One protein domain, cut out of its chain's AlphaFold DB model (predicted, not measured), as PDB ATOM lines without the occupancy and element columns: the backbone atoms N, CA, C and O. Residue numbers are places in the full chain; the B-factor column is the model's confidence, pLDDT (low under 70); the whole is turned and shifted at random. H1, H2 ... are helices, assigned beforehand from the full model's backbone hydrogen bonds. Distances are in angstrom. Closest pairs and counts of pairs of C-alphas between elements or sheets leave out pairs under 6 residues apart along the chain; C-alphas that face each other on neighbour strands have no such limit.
ATOM      1  N   SER A   2      61.138 -71.657 -52.884       93.19
ATOM      2  CA  SER A   2      62.169 -70.675 -52.535       93.19
ATOM      3  C   SER A   2      61.528 -69.395 -51.978       93.19
ATOM      4  O   SER A   2      60.308 -69.222 -52.031       93.19
ATOM      5  N   VAL A   3      62.353 -68.468 -51.482       90.00
ATOM      6  CA  VAL A   3      61.895 -67.110 -51.137       90.00
ATOM      7  C   VAL A   3      61.284 -66.425 -52.367       90.00
ATOM      8  O   VAL A   3      60.209 -65.850 -52.263       90.00
ATOM      9  N   THR A   4      61.878 -66.605 -53.552       91.69
ATOM     10  CA  THR A   4      61.356 -66.051 -54.814       91.69
ATOM     11  C   THR A   4      59.999 -66.643 -55.224       91.69
ATOM     12  O   THR A   4      59.139 -65.904 -55.695       91.69
ATOM     13  N   ASP A   5      59.753 -67.944 -55.000       92.75
ATOM     14  CA  ASP A   5      58.429 -68.559 -55.223       92.75
ATOM     15  C   ASP A   5      57.368 -67.970 -54.280       92.75
ATOM     16  O   ASP A   5      56.200 -67.820 -54.651       92.75
ATOM     17  N   TYR A   6      57.761 -67.685 -53.035       94.88
ATOM     18  CA  TYR A   6      56.882 -67.088 -52.035       94.88
ATOM     19  C   TYR A   6      56.568 -65.628 -52.377       94.88
ATOM     20  O   TYR A   6      55.398 -65.254 -52.377       94.88
ATOM     21  N   GLU A   7      57.578 -64.829 -52.726       88.31
ATOM     22  CA  GLU A   7      57.424 -63.430 -53.141       88.31
ATOM     23  C   GLU A   7      56.523 -63.297 -54.371       88.31
ATOM     24  O   GLU A   7      55.593 -62.489 -54.357       88.31
ATOM     25  N   ALA A   8      56.723 -64.132 -55.398       90.31
ATOM     26  CA  ALA A   8      55.880 -64.139 -56.592       90.31
ATOM     27  C   ALA A   8      54.402 -64.405 -56.249       90.31
ATOM     28  O   ALA A   8      53.523 -63.641 -56.651       90.31
ATOM     29  N   ARG A   9      54.131 -65.438 -55.437       86.38
ATOM     30  CA  ARG A   9      52.768 -65.809 -55.015       86.38
ATOM     31  C   ARG A   9      52.134 -64.804 -54.059       86.38
ATOM     32  O   ARG A   9      50.930 -64.571 -54.125       86.38
ATOM     33  N   PHE A  10      52.921 -64.204 -53.170       88.19
ATOM     34  CA  PHE A  10      52.454 -63.124 -52.308       88.19
ATOM     35  C   PHE A  10      52.059 -61.903 -53.145       88.19
ATOM     36  O   PHE A  10      50.977 -61.356 -52.947       88.19
ATOM     37  N   SER A  11      52.890 -61.526 -54.122       82.25
ATOM     38  CA  SER A  11      52.613 -60.407 -55.022       82.25
ATOM     39  C   SER A  11      51.337 -60.650 -55.841       82.25
ATOM     40  O   SER A  11      50.426 -59.819 -55.817       82.25
ATOM     41  N   GLU A  12      51.197 -61.837 -56.445       84.00
ATOM     42  CA  GLU A  12      49.998 -62.295 -57.169       84.00
ATOM     43  C   GLU A  12      48.711 -62.167 -56.324       84.00
ATOM     44  O   GLU A  12      47.736 -61.540 -56.750       84.00
ATOM     45  N   LEU A  13      48.722 -62.668 -55.083       82.00
ATOM     46  CA  LEU A  13      47.587 -62.556 -54.155       82.00
ATOM     47  C   LEU A  13      47.345 -61.111 -53.677       82.00
ATOM     48  O   LEU A  13      46.197 -60.707 -53.445       82.00
ATOM     49  N   SER A  14      48.402 -60.306 -53.547       74.56
ATOM     50  CA  SER A  14      48.299 -58.907 -53.121       74.56
ATOM     51  C   SER A  14      47.586 -58.044 -54.168       74.56
ATOM     52  O   SER A  14      46.711 -57.256 -53.805       74.56
ATOM     53  N   HIS A  15      47.846 -58.263 -55.463       69.19
ATOM     54  CA  HIS A  15      47.187 -57.533 -56.552       69.19
ATOM     55  C   HIS A  15      45.664 -57.733 -56.564       69.19
ATOM     56  O   HIS A  15      44.921 -56.769 -56.747       69.19
ATOM     57  N   HIS A  16      45.176 -58.945 -56.272       67.38
ATOM     58  CA  HIS A  16      43.739 -59.190 -56.093       67.38
ATOM     59  C   HIS A  16      43.162 -58.492 -54.853       67.38
ATOM     60  O   HIS A  16      42.015 -58.042 -54.860       67.38
ATOM     61  N   THR A  17      43.960 -58.364 -53.796       59.44
ATOM     62  CA  THR A  17      43.544 -57.759 -52.525       59.44
ATOM     63  C   THR A  17      43.434 -56.228 -52.629       59.44
ATOM     64  O   THR A  17      42.535 -55.632 -52.030       59.44
ATOM     65  N   LEU A  18      44.270 -55.591 -53.458       57.25
ATOM     66  CA  LEU A  18      44.234 -54.146 -53.741       57.25
ATOM     67  C   LEU A  18      42.982 -53.687 -54.513       57.25
ATOM     68  O   LEU A  18      42.613 -52.521 -54.418       57.25
ATOM     69  N   MET A  19      42.296 -54.589 -55.223       57.34
ATOM     70  CA  MET A  19      41.013 -54.298 -55.888       57.34
ATOM     71  C   MET A  19      39.794 -54.419 -54.953       57.34
ATOM     72  O   MET A  19      38.702 -53.982 -55.308       57.34
ATOM     73  N   ILE A  20      39.959 -55.033 -53.774       61.09
ATOM     74  CA  ILE A  20      38.869 -55.343 -52.825       61.09
ATOM     75  C   ILE A  20      38.964 -54.495 -51.550       61.09
ATOM     76  O   ILE A  20      37.949 -54.215 -50.910       61.09
ATOM     77  N   LEU A  21      40.164 -54.044 -51.177       57.72
ATOM     78  CA  LEU A  21      40.351 -53.038 -50.139       57.72
ATOM     79  C   LEU A  21      40.228 -51.636 -50.754       57.72
ATOM     80  O   LEU A  21      41.220 -51.152 -51.297       57.72
ATOM     81  N   PRO A  22      39.089 -50.921 -50.597       62.75
ATOM     82  CA  PRO A  22      39.107 -49.480 -50.801       62.75
ATOM     83  C   PRO A  22      40.220 -48.902 -49.930       62.75
ATOM     84  O   PRO A  22      40.352 -49.270 -48.750       62.75
ATOM     85  N   THR A  23      41.044 -48.044 -50.533       73.56
ATOM     86  CA  THR A  23      42.189 -47.421 -49.863       73.56
ATOM     87  C   THR A  23      41.739 -46.768 -48.555       73.56
ATOM     88  O   THR A  23      40.569 -46.419 -48.383       73.56
ATOM     89  N   TYR A  24      42.654 -46.596 -47.596       68.44
ATOM     90  CA  TYR A  24      42.311 -45.926 -46.335       68.44
ATOM     91  C   TYR A  24      41.644 -44.560 -46.591       68.44
ATOM     92  O   TYR A  24      40.611 -44.257 -45.998       68.44
ATOM     93  N   ILE A  25      42.154 -43.823 -47.583       73.88
ATOM     94  CA  ILE A  25      41.578 -42.584 -48.119       73.88
ATOM     95  C   ILE A  25      40.117 -42.797 -48.547       73.88
ATOM     96  O   ILE A  25      39.228 -42.118 -48.044       73.88
ATOM     97  N   GLU A  26      39.824 -43.772 -49.407       76.50
ATOM     98  CA  GLU A  26      38.455 -44.076 -49.850       76.50
ATOM     99  C   GLU A  26      37.489 -44.483 -48.720       76.50
ATOM    100  O   GLU A  26      36.282 -44.223 -48.808       76.50
ATOM    101  N   LYS A  27      37.992 -45.125 -47.660       76.81
ATOM    102  CA  LYS A  27      37.205 -45.447 -46.457       76.81
ATOM    103  C   LYS A  27      36.899 -44.186 -45.649       76.81
ATOM    104  O   LYS A  27      35.747 -43.988 -45.266       76.81
ATOM    105  N   VAL A  28      37.892 -43.314 -45.454       80.56
ATOM    106  CA  VAL A  28      37.734 -42.007 -44.792       80.56
ATOM    107  C   VAL A  28      36.765 -41.113 -45.572       80.56
ATOM    108  O   VAL A  28      35.849 -40.555 -44.974       80.56
ATOM    109  N   TRP A  29      36.871 -41.050 -46.902       80.94
ATOM    110  CA  TRP A  29      35.941 -40.293 -47.747       80.94
ATOM    111  C   TRP A  29      34.499 -40.788 -47.626       80.94
ATOM    112  O   TRP A  29      33.597 -39.975 -47.420       80.94
ATOM    113  N   ARG A  30      34.258 -42.108 -47.695       79.56
ATOM    114  CA  ARG A  30      32.904 -42.667 -47.505       79.56
ATOM    115  C   ARG A  30      32.377 -42.446 -46.084       79.56
ATOM    116  O   ARG A  30      31.190 -42.172 -45.929       79.56
ATOM    117  N   PHE A  31      33.242 -42.505 -45.070       84.81
ATOM    118  CA  PHE A  31      32.883 -42.172 -43.690       84.81
ATOM    119  C   PHE A  31      32.447 -40.703 -43.568       84.81
ATOM    120  O   PHE A  31      31.313 -40.446 -43.173       84.81
ATOM    121  N   VAL A  32      33.285 -39.750 -43.995       82.50
ATOM    122  CA  VAL A  32      33.002 -38.302 -43.932       82.50
ATOM    123  C   VAL A  32      31.787 -37.909 -44.784       82.50
ATOM    124  O   VAL A  32      31.016 -37.035 -44.386       82.50
ATOM    125  N   ALA A  33      31.567 -38.566 -45.927       84.06
ATOM    126  CA  ALA A  33      30.374 -38.369 -46.755       84.06
ATOM    127  C   ALA A  33      29.080 -38.878 -46.089       84.06
ATOM    128  O   ALA A  33      28.013 -38.323 -46.343       84.06
ATOM    129  N   GLY A  34      29.165 -39.901 -45.231       84.81
ATOM    130  CA  GLY A  34      28.034 -40.436 -44.465       84.81
ATOM    131  C   GLY A  34      27.705 -39.667 -43.178       84.81
ATOM    132  O   GLY A  34      26.696 -39.967 -42.535       84.81
ATOM    133  N   LEU A  35      28.527 -38.692 -42.774       88.56
ATOM    134  CA  LEU A  35      28.290 -37.905 -41.562       88.56
ATOM    135  C   LEU A  35      27.173 -36.874 -41.748       88.56
ATOM    136  O   LEU A  35      27.062 -36.207 -42.776       88.56
ATOM    137  N   HIS A  36      26.388 -36.674 -40.685       78.12
ATOM    138  CA  HIS A  36      25.409 -35.590 -40.617       78.12
ATOM    139  C   HIS A  36      26.101 -34.229 -40.844       78.12
ATOM    140  O   HIS A  36      27.180 -34.022 -40.276       78.12
ATOM    141  N   PRO A  37      25.512 -33.272 -41.594       78.12
ATOM    142  CA  PRO A  37      26.182 -32.018 -41.968       78.12
ATOM    143  C   PRO A  37      26.804 -31.245 -40.794       78.12
ATOM    144  O   PRO A  37      27.914 -30.731 -40.915       78.12
ATOM    145  N   SER A  38      26.137 -31.242 -39.636       74.06
ATOM    146  CA  SER A  38      26.605 -30.610 -38.390       74.06
ATOM    147  C   SER A  38      27.899 -31.205 -37.819       74.06
ATOM    148  O   SER A  38      28.604 -30.522 -37.090       74.06
ATOM    149  N   ILE A  39      28.193 -32.475 -38.117       73.94
ATOM    150  CA  ILE A  39      29.420 -33.175 -37.699       73.94
ATOM    151  C   ILE A  39      30.475 -33.047 -38.806       73.94
ATOM    152  O   ILE A  39      31.642 -32.784 -38.530       73.94
ATOM    153  N   ARG A  40      30.047 -33.158 -40.073       74.00
ATOM    154  CA  ARG A  40      30.912 -33.036 -41.254       74.00
ATOM    155  C   ARG A  40      31.674 -31.707 -41.285       74.00
ATOM    156  O   ARG A  40      32.865 -31.719 -41.569       74.00
ATOM    157  N   GLY A  41      31.019 -30.593 -40.942       67.19
ATOM    158  CA  GLY A  41      31.648 -29.265 -40.931       67.19
ATOM    159  C   GLY A  41      32.856 -29.129 -39.993       67.19
ATOM    160  O   GLY A  41      33.744 -28.338 -40.283       67.19
ATOM    161  N   GLY A  42      32.930 -29.928 -38.920       66.81
ATOM    162  CA  GLY A  42      34.079 -29.955 -38.005       66.81
ATOM    163  C   GLY A  42      35.205 -30.914 -38.413       66.81
ATOM    164  O   GLY A  42      36.233 -30.940 -37.750       66.81
TER     165      GLY A  42
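AT A GLANCE: This is residues 2 to 42 of the 148 residues of the protein "uncharacterized protein LOC104215110" of Nicotiana sylvestris (UniProt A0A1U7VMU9). A thin rod of two helices placed end to end, H1 and then H2, with a small turn of helix, H3, folded back at the far end of H2. H1 and H2 run on in much the same direction with a bare link between them, and no other part packs on either side of H1. The printed part has 41 residues with three named helices, H1, H2 and H3 in that order, and no named strand; its class is all helix. It is extended, with a radius of gyration of the C-alphas of 17.4 A, and the C-alphas span 55 by 14 by 7 A.

HOW THE PARTS SIT: H1, residues 3 to 18, touches no helix. H2, residues 24 to 34, is apart from H1, though a tight link of 5 residues joins them. H3, residues 37 to 40, follows H2 after a tight link of 2 residues. H2 and H3 are close but not clearly touching, and their closest C-alphas, those of Val 32 and Arg 40, are 6.3 A apart. H1 and H3 are apart. In H2 every O i to N i+4 pair is within hydrogen-bond range, in H1 11 of 12 are, and H3 is too short for such a pair.

IN THESE COORDINATES: H1 begins at C-alpha 3, (61.895, -67.110, -51.137), and is 22.1 A long from first to last C-alpha. H2 begins at C-alpha 24, (42.311, -45.926, -46.335), and is 15.4 A long. H3 ends at C-alpha 40, (30.912, -33.036, -41.254).

THE WHOLE: The two C-alphas farthest apart, those of Ser 2 and Ser 38, are 55.4 A apart. Residues 2 to 21, of which 3 to 18 belong to H1, stand free. The printed part has no cut, and neither link is long. The mean pLDDT of the printed part is 77.5, with residues 15 to 22, 24 and 41 to 42 under 70.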